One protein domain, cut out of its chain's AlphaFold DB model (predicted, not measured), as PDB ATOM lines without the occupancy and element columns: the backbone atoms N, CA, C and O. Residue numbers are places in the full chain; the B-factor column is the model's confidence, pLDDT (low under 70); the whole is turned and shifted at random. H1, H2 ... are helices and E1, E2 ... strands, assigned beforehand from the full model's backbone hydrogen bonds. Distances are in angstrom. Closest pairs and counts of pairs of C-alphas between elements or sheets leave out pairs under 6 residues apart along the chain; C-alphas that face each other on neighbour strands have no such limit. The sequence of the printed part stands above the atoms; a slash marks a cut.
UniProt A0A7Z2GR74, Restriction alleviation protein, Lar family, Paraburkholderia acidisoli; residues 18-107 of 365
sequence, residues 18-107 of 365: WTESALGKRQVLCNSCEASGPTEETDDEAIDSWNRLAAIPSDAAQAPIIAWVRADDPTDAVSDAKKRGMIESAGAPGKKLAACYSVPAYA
ATOM      1  N   TRP A  18     239.938 305.256 294.020       97.81
ATOM      2  CA  TRP A  18     241.125 306.107 293.866       97.81
ATOM      3  C   TRP A  18     242.395 305.273 293.709       97.81
ATOM      4  O   TRP A  18     242.431 304.087 294.026       97.81
ATOM      5  N   THR A  19     243.457 305.909 293.223       97.88
ATOM      6  CA  THR A  19     244.798 305.321 293.137       97.88
ATOM      7  C   THR A  19     245.579 305.515 294.438       97.88
ATOM      8  O   THR A  19     245.671 306.638 294.937       97.88
ATOM      9  N   GLU A  20     246.212 304.464 294.948       97.50
ATOM     10  CA  GLU A  20     247.121 304.501 296.099       97.50
ATOM     11  C   GLU A  20     248.510 303.964 295.721       97.50
ATOM     12  O   GLU A  20     248.657 303.128 294.827       97.50
ATOM     13  N   SER A  21     249.542 304.438 296.425       97.56
ATOM     14  CA  SER A  21     250.889 303.869 296.362       97.56
ATOM     15  C   SER A  21     251.055 302.755 297.397       97.56
ATOM     16  O   SER A  21     251.048 303.031 298.595       97.56
ATOM     17  N   ALA A  22     251.321 301.527 296.957       93.56
ATOM     18  CA  ALA A  22     251.628 300.388 297.817       93.56
ATOM     19  C   ALA A  22     252.982 299.778 297.425       93.56
ATOM     20  O   ALA A  22     253.177 299.344 296.295       93.56
ATOM     21  N   LEU A  23     253.937 299.752 298.365       95.00
ATOM     22  CA  LEU A  23     255.276 299.162 298.172       95.00
ATOM     23  C   LEU A  23     256.047 299.711 296.951       95.00
ATOM     24  O   LEU A  23     256.759 298.974 296.275       95.00
ATOM     25  N   GLY A  24     255.903 301.007 296.667       96.12
ATOM     26  CA  GLY A  24     256.546 301.658 295.517       96.12
ATOM     27  C   GLY A  24     255.842 301.438 294.175       96.12
ATOM     28  O   GLY A  24     256.300 301.981 293.179       96.12
ATOM     29  N   LYS A  25     254.727 300.703 294.154       97.81
ATOM     30  CA  LYS A  25     253.848 300.513 292.993       97.81
ATOM     31  C   LYS A  25     252.532 301.266 293.180       97.81
ATOM     32  O   LYS A  25     252.195 301.675 294.292       97.81
ATOM     33  N   ARG A  26     251.774 301.445 292.103       98.06
ATOM     34  CA  ARG A  26     250.449 302.076 292.062       98.06
ATOM     35  C   ARG A  26     249.364 301.014 291.910       98.06
ATOM     36  O   ARG A  26     249.529 300.057 291.165       98.06
ATOM     37  N   GLN A  27     248.254 301.172 292.619       98.12
ATOM     38  CA  GLN A  27     247.066 300.322 292.489       98.12
ATOM     39  C   GLN A  27     245.803 301.163 292.653       98.12
ATOM     40  O   GLN A  27     245.846 302.226 293.266       98.12
ATOM     41  N   VAL A  28     244.672 300.678 292.147       98.25
ATOM     42  CA  VAL A  28     243.356 301.295 292.378       98.25
ATOM     43  C   VAL A  28     242.650 300.569 293.519       98.25
ATOM     44  O   VAL A  28     242.656 299.341 293.549       98.25
ATOM     45  N   LEU A  29     242.030 301.300 294.442       97.88
ATOM     46  CA  LEU A  29     241.217 300.750 295.528       97.88
ATOM     47  C   LEU A  29     239.805 301.311 295.489       97.88
ATOM     48  O   LEU A  29     239.576 302.421 295.014       97.88
ATOM     49  N   CYS A  30     238.864 300.543 296.029       98.25
ATOM     50  CA  CYS A  30     237.503 300.992 296.285       98.25
ATOM     51  C   CYS A  30     237.256 301.156 297.789       98.25
ATOM     52  O   CYS A  30     237.402 300.188 298.529       98.25
ATOM     53  N   ASN A  31     236.777 302.322 298.240       97.56
ATOM     54  CA  ASN A  31     236.448 302.551 299.665       97.56
ATOM     55  C   ASN A  31     235.297 301.682 300.126       97.56
ATOM     56  O   ASN A  31     235.220 301.287 301.279       97.56
ATOM     57  N   SER A  32     234.330 301.473 299.235       97.00
ATOM     58  CA  SER A  32     233.051 300.907 299.639       97.00
ATOM     59  C   SER A  32     233.143 299.411 299.929       97.00
ATOM     60  O   SER A  32     232.378 298.913 300.744       97.00
ATOM     61  N   CYS A  33     234.046 298.690 299.257       96.81
ATOM     62  CA  CYS A  33     234.200 297.241 299.421       96.81
ATOM     63  C   CYS A  33     235.642 296.786 299.671       96.81
ATOM     64  O   CYS A  33     235.889 295.585 299.697       96.81
ATOM     65  N   GLU A  34     236.582 297.726 299.801       96.25
ATOM     66  CA  GLU A  34     238.013 297.481 300.040       96.25
ATOM     67  C   GLU A  34     238.711 296.636 298.957       96.25
ATOM     68  O   GLU A  34     239.845 296.191 299.129       96.25
ATOM     69  N   ALA A  35     238.064 296.427 297.807       95.31
ATOM     70  CA  ALA A  35     238.668 295.710 296.695       95.31
ATOM     71  C   ALA A  35     239.850 296.503 296.118       95.31
ATOM     72  O   ALA A  35     239.718 297.692 295.813       95.31
ATOM     73  N   SER A  36     240.976 295.817 295.922       97.06
ATOM     74  CA  SER A  36     242.199 296.356 295.328       97.06
ATOM     75  C   SER A  36     242.426 295.792 293.924       97.06
ATOM     76  O   SER A  36     242.236 294.599 293.681       97.06
ATOM     77  N   GLY A  37     242.850 296.646 292.997       96.69
ATOM     78  CA  GLY A  37     243.247 296.271 291.646       96.69
ATOM     79  C   GLY A  37     244.659 295.680 291.572       96.69
ATOM     80  O   GLY A  37     245.359 295.607 292.583       96.69
ATOM     81  N   PRO A  38     245.099 295.274 290.369       95.50
ATOM     82  CA  PRO A  38     246.492 294.920 290.107       95.50
ATOM     83  C   PRO A  38     247.457 296.057 290.481       95.50
ATOM     84  O   PRO A  38     247.096 297.233 290.406       95.50
ATOM     85  N   THR A  39     248.683 295.693 290.872       97.50
ATOM     86  CA  THR A  39     249.760 296.653 291.174       97.50
ATOM     87  C   THR A  39     250.618 296.882 289.933       97.50
ATOM     88  O   THR A  39     251.116 295.923 289.350       97.50
ATOM     89  N   GLU A  40     250.809 298.142 289.554       97.81
ATOM     90  CA  GLU A  40     251.535 298.576 288.356       97.81
ATOM     91  C   GLU A  40     252.574 299.650 288.713       97.81
ATOM     92  O   GLU A  40     252.605 300.145 289.837       97.81
ATOM     93  N   GLU A  41     253.455 300.026 287.789       97.50
ATOM     94  CA  GLU A  41     254.518 301.002 288.082       97.50
ATOM     95  C   GLU A  41     254.002 302.454 288.051       97.50
ATOM     96  O   GLU A  41     254.534 303.326 288.739       97.50
ATOM     97  N   THR A  42     252.936 302.721 287.292       97.38
ATOM     98  CA  THR A  42     252.371 304.065 287.107       97.38
ATOM     99  C   THR A  42     250.867 304.122 287.378       97.38
ATOM    100  O   THR A  42     250.165 303.111 287.332       97.38
ATOM    101  N   ASP A  43     250.348 305.326 287.649       97.25
ATOM    102  CA  ASP A  43     248.905 305.543 287.825       97.25
ATOM    103  C   ASP A  43     248.109 305.174 286.576       97.25
ATOM    104  O   ASP A  43     247.083 304.507 286.673       97.25
ATOM    105  N   ASP A  44     248.601 305.558 285.399       97.12
ATOM    106  CA  ASP A  44     247.908 305.310 284.138       97.12
ATOM    107  C   ASP A  44     247.795 303.814 283.815       97.12
ATOM    108  O   ASP A  44     246.777 303.386 283.266       97.12
ATOM    109  N   GLU A  45     248.811 303.018 284.155       97.19
ATOM    110  CA  GLU A  45     248.782 301.558 284.004       97.19
ATOM    111  C   GLU A  45     247.834 300.914 285.019       97.19
ATOM    112  O   GLU A  45     247.034 300.053 284.645       97.19
ATOM    113  N   ALA A  46     247.862 301.365 286.279       97.50
ATOM    114  CA  ALA A  46     246.959 300.875 287.319       97.50
ATOM    115  C   ALA A  46     245.489 301.165 286.969       97.50
ATOM    116  O   ALA A  46     244.628 300.291 287.110       97.50
ATOM    117  N   ILE A  47     245.209 302.367 286.454       97.69
ATOM    118  CA  ILE A  47     243.882 302.774 285.979       97.69
ATOM    119  C   ILE A  47     243.456 301.929 284.776       97.69
ATOM    120  O   ILE A  47     242.325 301.445 284.754       97.69
ATOM    121  N   ASP A  48     244.333 301.686 283.797       96.75
ATOM    122  CA  ASP A  48     244.010 300.821 282.655       96.75
ATOM    123  C   ASP A  48     243.705 299.384 283.091       96.75
ATOM    124  O   ASP A  48     242.723 298.790 282.636       96.75
ATOM    125  N   SER A  49     244.520 298.822 283.989       96.12
ATOM    126  CA  SER A  49     244.319 297.491 284.571       96.12
ATOM    127  C   SER A  49     242.985 297.393 285.312       96.12
ATOM    128  O   SER A  49     242.226 296.448 285.085       96.12
ATOM    129  N   TRP A  50     242.638 298.394 286.122       96.94
ATOM    130  CA  TRP A  50     241.339 298.472 286.790       96.94
ATOM    131  C   TRP A  50     240.175 298.601 285.803       96.94
ATOM    132  O   TRP A  50     239.180 297.878 285.888       96.94
ATOM    133  N   ASN A  51     240.306 299.482 284.815       96.56
ATOM    134  CA  ASN A  51     239.261 299.754 283.836       96.56
ATOM    135  C   ASN A  51     238.993 298.560 282.908       96.56
ATOM    136  O   ASN A  51     237.868 298.423 282.419       96.56
ATOM    137  N   ARG A  52     239.983 297.680 282.687       94.06
ATOM    138  CA  ARG A  52     239.788 296.377 282.027       94.06
ATOM    139  C   ARG A  52     238.884 295.457 282.846       94.06
ATOM    140  O   ARG A  52     237.998 294.834 282.270       94.06
ATOM    141  N   LEU A  53     239.048 295.422 284.170       88.81
ATOM    142  CA  LEU A  53     238.170 294.659 285.066       88.81
ATOM    143  C   LEU A  53     236.756 295.252 285.104       88.81
ATOM    144  O   LEU A  53     235.778 294.517 285.028       88.81
ATOM    145  N   ALA A  54     236.636 296.582 285.149       84.06
ATOM    146  CA  ALA A  54     235.349 297.286 285.112       84.06
ATOM    147  C   ALA A  54     234.598 297.148 283.775       84.06
ATOM    148  O   ALA A  54     233.389 297.363 283.721       84.06
ATOM    149  N   ALA A  55     235.297 296.807 282.688       82.94
ATOM    150  CA  ALA A  55     234.686 296.541 281.387       82.94
ATOM    151  C   ALA A  55     234.062 295.139 281.283       82.94
ATOM    152  O   ALA A  55     233.340 294.875 280.323       82.94
ATOM    153  N   ILE A  56     234.317 294.252 282.251       73.62
ATOM    154  CA  ILE A  56     233.660 292.949 282.316       73.62
ATOM    155  C   ILE A  56     232.172 293.204 282.617       73.62
ATOM    156  O   ILE A  56     231.866 293.833 283.634       73.62
ATOM    157  N   PRO A  57     231.233 292.769 281.752       62.12
ATOM    158  CA  PRO A  57     229.806 293.004 281.948       62.12
ATOM    159  C   PRO A  57     229.374 292.568 283.348       62.12
ATOM    160  O   PRO A  57     229.701 291.467 283.787       62.12
ATOM    161  N   SER A  58     228.638 293.425 284.062       55.16
ATOM    162  CA  SER A  58     228.317 293.201 285.478       55.16
ATOM    163  C   SER A  58     227.551 291.899 285.754       55.16
ATOM    164  O   SER A  58     227.596 291.425 286.890       55.16
ATOM    165  N   ASP A  59     226.892 291.319 284.754       54.38
ATOM    166  CA  ASP A  59     226.210 290.026 284.868       54.38
ATOM    167  C   ASP A  59     227.211 288.859 284.969       54.38
ATOM    168  O   ASP A  59     226.921 287.844 285.594       54.38
ATOM    169  N   ALA A  60     228.427 289.025 284.434       51.41
ATOM    170  CA  ALA A  60     229.550 288.111 284.648       51.41
ATOM    171  C   ALA A  60     230.299 288.400 285.965       51.41
ATOM    172  O   ALA A  60     230.850 287.483 286.564       51.41
ATOM    173  N   ALA A  61     230.288 289.647 286.457       51.97
ATOM    174  CA  ALA A  61     230.929 290.020 287.726       51.97
ATOM    175  C   ALA A  61     230.150 289.552 288.976       51.97
ATOM    176  O   ALA A  61     230.743 289.354 290.034       51.97
ATOM    177  N   GLN A  62     228.829 289.361 288.859       56.19
ATOM    178  CA  GLN A  62     227.976 288.770 289.906       56.19
ATOM    179  C   GLN A  62     227.845 287.253 289.791       56.19
ATOM    180  O   GLN A  62     227.259 286.612 290.668       56.19
ATOM    181  N   ALA A  63     228.364 286.667 288.715       63.22
ATOM    182  CA  ALA A  63     228.339 285.233 288.577       63.22
ATOM    183  C   ALA A  63     229.198 284.597 289.680       63.22
ATOM    184  O   ALA A  63     230.290 285.091 289.979       63.22
ATOM    185  N   PRO A  64     228.726 283.513 290.314       76.31
ATOM    186  CA  PRO A  64     229.498 282.853 291.350       76.31
ATOM    187  C   PRO A  64     230.857 282.432 290.781       76.31
ATOM    188  O   PRO A  64     230.940 281.879 289.679       76.31
ATOM    189  N   ILE A  65     231.925 282.692 291.538       81.69
ATOM    190  CA  ILE A  65     233.241 282.121 291.248       81.69
ATOM    191  C   ILE A  65     233.092 280.608 291.390       81.69
ATOM    192  O   ILE A  65     232.809 280.098 292.474       81.69
ATOM    193  N   ILE A  66     233.249 279.887 290.286       87.56
ATOM    194  CA  ILE A  66     233.097 278.427 290.265       87.56
ATOM    195  C   ILE A  66     234.436 277.720 290.466       87.56
ATOM    196  O   ILE A  66     234.473 276.594 290.964       87.56
ATOM    197  N   ALA A  67     235.541 278.377 290.111       92.19
ATOM    198  CA  ALA A  67     236.885 277.855 290.305       92.19
ATOM    199  C   ALA A  67     237.920 278.978 290.424       92.19
ATOM    200  O   ALA A  67     237.675 280.120 290.041       92.19
ATOM    201  N   TRP A  68     239.090 278.617 290.927       94.50
ATOM    202  CA  TRP A  68     240.290 279.431 290.959       94.50
ATOM    203  C   TRP A  68     241.392 278.700 290.211       94.50
ATOM    204  O   TRP A  68     241.622 277.517 290.457       94.50
ATOM    205  N   VAL A  69     242.056 279.406 289.310       93.06
ATOM    206  CA  VAL A  69     243.090 278.866 288.429       93.06
ATOM    207  C   VAL A  69     244.455 279.334 288.917       93.06
ATOM    208  O   VAL A  69     244.588 280.457 289.428       93.06
ATOM    209  N   ARG A  70     245.467 278.472 288.793       94.00
ATOM    210  CA  ARG A  70     246.853 278.860 289.041       94.00
ATOM    211  C   ARG A  70     247.341 279.862 288.009       94.00
ATOM    212  O   ARG A  70     247.090 279.721 286.819       94.00
ATOM    213  N   ALA A  71     248.062 280.878 288.475       81.25
ATOM    214  CA  ALA A  71     248.599 281.903 287.583       81.25
ATOM    215  C   ALA A  71     249.680 281.359 286.630       81.25
ATOM    216  O   ALA A  71     249.839 281.882 285.532       81.25
ATOM    217  N   ASP A  72     250.420 280.331 287.055       87.94
ATOM    218  CA  ASP A  72     251.520 279.713 286.310       87.94
ATOM    219  C   ASP A  72     251.099 278.497 285.469       87.94
ATOM    220  O   ASP A  72     251.820 278.127 284.544       87.94
ATOM    221  N   ASP A  73     249.940 277.899 285.755       92.06
ATOM    222  CA  ASP A  73     249.403 276.751 285.023       92.06
ATOM    223  C   ASP A  73     247.874 276.869 284.872       92.06
ATOM    224  O   ASP A  73     247.132 276.564 285.810       92.06
ATOM    225  N   PRO A  74     247.372 277.285 283.693       84.69
ATOM    226  CA  PRO A  74     245.942 277.447 283.465       84.69
ATOM    227  C   PRO A  74     245.167 276.119 283.447       84.69
ATOM    228  O   PRO A  74     243.937 276.143 283.450       84.69
ATOM    229  N   THR A  75     245.860 274.974 283.419       87.12
ATOM    230  CA  THR A  75     245.240 273.642 283.482       87.12
ATOM    231  C   THR A  75     245.006 273.166 284.920       87.12
ATOM    232  O   THR A  75     244.183 272.278 285.143       87.12
ATOM    233  N   ASP A  76     245.659 273.791 285.909       93.06
ATOM    234  CA  ASP A  76     245.500 273.482 287.332       93.06
ATOM    235  C   ASP A  76     244.491 274.444 287.980       93.06
ATOM    236  O   ASP A  76     244.770 275.615 288.270       93.06
ATOM    237  N   ALA A  77     243.281 273.933 288.214       94.12
ATOM    238  CA  ALA A  77     242.180 274.678 288.807       94.12
ATOM    239  C   ALA A  77     241.594 273.959 290.029       94.12
ATOM    240  O   ALA A  77     241.430 272.740 290.060       94.12
ATOM    241  N   VAL A  78     241.199 274.735 291.039       94.38
ATOM    242  CA  VAL A  78     240.496 274.243 292.232       94.38
ATOM    243  C   VAL A  78     239.143 274.921 292.375       94.38
ATOM    244  O   VAL A  78     238.977 276.082 292.015       94.38
ATOM    245  N   SER A  79     238.156 274.219 292.928       93.81
ATOM    246  CA  SER A  79     236.862 274.834 293.234       93.81
ATOM    247  C   SER A  79     236.999 275.929 294.299       93.81
ATOM    248  O   SER A  79     237.896 275.883 295.149       93.81
ATOM    249  N   ASP A  80     236.074 276.890 294.299       90.75
ATOM    250  CA  ASP A  80     236.021 277.944 295.322       90.75
ATOM    251  C   ASP A  80     235.966 277.381 296.752       90.75
ATOM    252  O   ASP A  80     236.732 277.791 297.627       90.75
ATOM    253  N   ALA A  81     235.137 276.356 296.969       90.94
ATOM    254  CA  ALA A  81     235.043 275.663 298.253       90.94
ATOM    255  C   ALA A  81     236.384 275.045 298.681       90.94
ATOM    256  O   ALA A  81     236.769 275.135 299.848       90.94
ATOM    257  N   LYS A  82     237.134 274.453 297.739       92.81
ATOM    258  CA  LYS A  82     238.442 273.858 298.031       92.81
ATOM    259  C   LYS A  82     239.475 274.926 298.391       92.81
ATOM    260  O   LYS A  82     240.211 274.734 299.356       92.81
ATOM    261  N   LYS A  83     239.501 276.061 297.682       93.00
ATOM    262  CA  LYS A  83     240.398 277.181 298.015       93.00
ATOM    263  C   LYS A  83     240.086 277.770 299.395       93.00
ATOM    264  O   LYS A  83     241.010 278.005 300.169       93.00
ATOM    265  N   ARG A  84     238.806 277.938 299.750       90.88
ATOM    266  CA  ARG A  84     238.405 278.346 301.111       90.88
ATOM    267  C   ARG A  84     238.858 277.340 302.168       90.88
ATOM    268  O   ARG A  84     239.496 277.734 303.140       90.88
ATOM    269  N   GLY A  85     238.663 276.045 301.919       91.56
ATOM    270  CA  GLY A  85     239.162 274.983 302.797       91.56
ATOM    271  C   GLY A  85     240.684 275.024 302.997       91.56
ATOM    272  O   GLY A  85     241.159 274.853 304.119       91.56
ATOM    273  N   MET A  86     241.460 275.327 301.947       92.25
ATOM    274  CA  MET A  86     242.912 275.527 302.069       92.25
ATOM    275  C   MET A  86     243.257 276.691 303.011       92.25
ATOM    276  O   MET A  86     244.187 276.580 303.806       92.25
ATOM    277  N   ILE A  87     242.511 277.795 302.953       90.12
ATOM    278  CA  ILE A  87     242.748 278.983 303.788       90.12
ATOM    279  C   ILE A  87     242.357 278.727 305.250       90.12
ATOM    280  O   ILE A  87     243.082 279.139 306.159       90.12
ATOM    281  N   GLU A  88     241.224 278.061 305.472       89.81
ATOM    282  CA  GLU A  88     240.619 277.881 306.794       89.81
ATOM    283  C   GLU A  88     241.224 276.705 307.569       89.81
ATOM    284  O   GLU A  88     241.517 276.832 308.755       89.81
ATOM    285  N   SER A  89     241.434 275.558 306.914       82.00
ATOM    286  CA  SER A  89     241.760 274.299 307.603       82.00
ATOM    287  C   SER A  89     243.256 273.992 307.676       82.00
ATOM    288  O   SER A  89     243.694 273.298 308.589       82.00
ATOM    289  N   ALA A  90     244.060 274.488 306.732       78.81
ATOM    290  CA  ALA A  90     245.459 274.071 306.583       78.81
ATOM    291  C   ALA A  90     246.489 275.088 307.117       78.81
ATOM    292  O   ALA A  90     247.691 274.934 306.888       78.81
ATOM    293  N   GLY A  91     246.051 276.121 307.846       87.56
ATOM    294  CA  GLY A  91     246.938 277.089 308.498       87.56
ATOM    295  C   GLY A  91     247.872 277.822 307.523       87.56
ATOM    296  O   GLY A  91     247.510 278.121 306.385       87.56
ATOM    297  N   ALA A  92     249.095 278.142 307.961       88.94
ATOM    298  CA  ALA A  92     250.059 278.877 307.133       88.94
ATOM    299  C   ALA A  92     250.459 278.150 305.823       88.94
ATOM    300  O   ALA A  92     250.529 278.820 304.790       88.94
ATOM    301  N   PRO A  93     250.681 276.817 305.805       90.44
ATOM    302  CA  PRO A  93     250.921 276.081 304.560       90.44
ATOM    303  C   PRO A  93     249.749 276.160 303.574       90.44
ATOM    304  O   PRO A  93     249.958 276.410 302.389       90.44
ATOM    305  N   GLY A  94     248.516 276.020 304.067       90.62
ATOM    306  CA  GLY A  94     247.309 276.113 303.247       90.62
ATOM    307  C   GLY A  94     247.109 277.482 302.606       90.62
ATOM    308  O   GLY A  94     246.818 277.571 301.416       90.62
ATOM    309  N   LYS A  95     247.363 278.560 303.358       91.00
ATOM    310  CA  LYS A  95     247.329 279.933 302.828       91.00
ATOM    311  C   LYS A  95     248.357 280.161 301.719       91.00
ATOM    312  O   LYS A  95     248.028 280.800 300.725       91.00
ATOM    313  N   LYS A  96     249.578 279.624 301.864       91.44
ATOM    314  CA  LYS A  96     250.604 279.699 300.809       91.44
ATOM    315  C   LYS A  96     250.158 278.977 299.539       91.44
ATOM    316  O   LYS A  96     250.325 279.526 298.459       91.44
ATOM    317  N   LEU A  97     249.561 277.793 299.671       90.19
ATOM    318  CA  LEU A  97     249.055 277.040 298.524       90.19
ATOM    319  C   LEU A  97     247.867 277.745 297.853       90.19
ATOM    320  O   LEU A  97     247.834 277.873 296.635       90.19
ATOM    321  N   ALA A  98     246.919 278.267 298.635       92.75
ATOM    322  CA  ALA A  98     245.776 279.014 298.113       92.75
ATOM    323  C   ALA A  98     246.195 280.283 297.348       92.75
ATOM    324  O   ALA A  98     245.512 280.675 296.401       92.75
ATOM    325  N   ALA A  99     247.316 280.909 297.726       91.19
ATOM    326  CA  ALA A  99     247.855 282.081 297.039       91.19
ATOM    327  C   ALA A  99     248.313 281.786 295.599       91.19
ATOM    328  O   ALA A  99     248.301 282.698 294.775       91.19
ATOM    329  N   CYS A 100     248.655 280.534 295.267       94.00
ATOM    330  CA  CYS A 100     248.997 280.140 293.897       94.00
ATOM    331  C   CYS A 100     247.787 280.201 292.946       94.00
ATOM    332  O   CYS A 100     247.963 280.431 291.754       94.00
ATOM    333  N   TYR A 101     246.563 280.043 293.465       93.94
ATOM    334  CA  TYR A 101     245.319 280.045 292.690       93.94
ATOM    335  C   TYR A 101     244.681 281.440 292.684       93.94
ATOM    336  O   TYR A 101     243.660 281.662 293.335       93.94
ATOM    337  N   SER A 102     245.295 282.421 292.028       90.38
ATOM    338  CA  SER A 102     244.899 283.837 292.117       90.38
ATOM    339  C   SER A 102     243.905 284.301 291.050       90.38
ATOM    340  O   SER A 102     243.340 285.383 291.201       90.38
ATOM    341  N   VAL A 103     243.646 283.501 290.013       87.81
ATOM    342  CA  VAL A 103     242.786 283.899 288.890       87.81
ATOM    343  C   VAL A 103     241.372 283.331 289.086       87.81
ATOM    344  O   VAL A 103     241.202 282.111 289.028       87.81
ATOM    345  N   PRO A 104     240.345 284.161 289.350       88.62
ATOM    346  CA  PRO A 104     238.973 283.682 289.492       88.62
ATOM    347  C   PRO A 104     238.375 283.303 288.130       88.62
ATOM    348  O   PRO A 104     238.468 284.053 287.160       88.62
ATOM    349  N   ALA A 105     237.713 282.148 288.075       84.75
ATOM    350  CA  ALA A 105     236.902 281.715 286.946       84.75
ATOM    351  C   ALA A 105     235.415 281.834 287.312       84.75
ATOM    352  O   ALA A 105     234.916 281.127 288.195       84.75
ATOM    353  N   TYR A 106     234.713 282.730 286.624       79.62
ATOM    354  CA  TYR A 106     233.299 283.036 286.840       79.62
ATOM    355  C   TYR A 106     232.394 282.124 285.999       79.62
ATOM    356  O   TYR A 106     232.789 281.667 284.924       79.62
ATOM    357  N   ALA A 107     231.176 281.844 286.471       68.12
ATOM    358  CA  ALA A 107     230.146 281.253 285.614       68.12
ATOM    359  C   ALA A 107     229.712 282.267 284.532       68.12
ATOM    360  O   ALA A 107     229.575 283.453 284.809       68.12
TER     361      ALA A 107
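Overview. This is residues 18 to 107 of the 365 residues of the protein "Restriction alleviation protein, Lar family" of Paraburkholderia acidisoli (UniProt A0A7Z2GR74). Two small lobes stand with a gap between them, joined by a thin bridge of chain that includes the short helix H2. The first lobe is a hairpin of two strands, E1 and E2, with helix H1 packed on it; the second is a small sheet, E4 - E3 - E5, from which the helical hairpin H3 and H4 extends. The printed part has 90 residues, with four named helices and five named strands in the order E1 E2 H1 H2 E3 E4 H3 H4 E5, and its class is mixed, helices and strands. Both sheets are antiparallel. The whole is only just loose, close to compact, with a radius of gyration of the C-alphas of 14.7 A and spans of 37 by 32 by 27 A.

Arrangement. E1, residues 18 to 22, and E2, residues 25 to 30, form an antiparallel hairpin at 138 degrees, with N 20 and O 27 within hydrogen-bond range at 2.8 A. The closest C-alphas of E2 and H1, residues 43 to 54, are those of Gln 27 and Ala 46, 5.2 A apart. H1 and H2, residues 58 to 61, are apart. E3, residues 65 to 69, and E4, residues 77 to 79, form another antiparallel hairpin, with N 68 and O 78 2.8 A apart. H3, residues 80 to 89, is on this sheet over E4 and stands up from it at 68 degrees; its height over the sheet is 9.9 A. H3 and H4, residues 91 to 100, touch as a helical hairpin, at a shallow tilt of 30 degrees, opposite ways, with C-alphas 86 and 94 closest at 4.6 A. E5, residues 103 to 106, is the antiparallel neighbour of E3, with N 105 and O 67 2.8 A apart. E4, H3 H4 and E5 form a split strand-helix-strand unit, two strands running the same way with E3 between them; its crossover is right-handed. E1, E2 and H1 are each apart from E3, E4, H3, H4 and E5. Every O i to N i+4 pair is within hydrogen-bond range in H1 and H3, and 5 of 6 in H4; H2 is too short for such a pair.

Along the chain. E1 begins at C-alpha 18, (241.125, 306.107, 293.866), and E2 spans 16.7 A. H1 spans 16.1 A and ends at C-alpha 54, (235.349, 297.286, 285.112). E3 spans 10.7 A, H3 14.0 A and H4 15.1 A. E5 ends at C-alpha 106, (233.299, 283.036, 286.840).

Size, cuts and confidence. The two C-alphas farthest apart, those of Asp 44 and Ser 89, are 39.4 A apart. The printed part has no cut. The link from E2 to H1, residues 31 to 42, is long. Mean pLDDT of the printed part is 89.2; residues 57 to 63 and residue 107 are under 70.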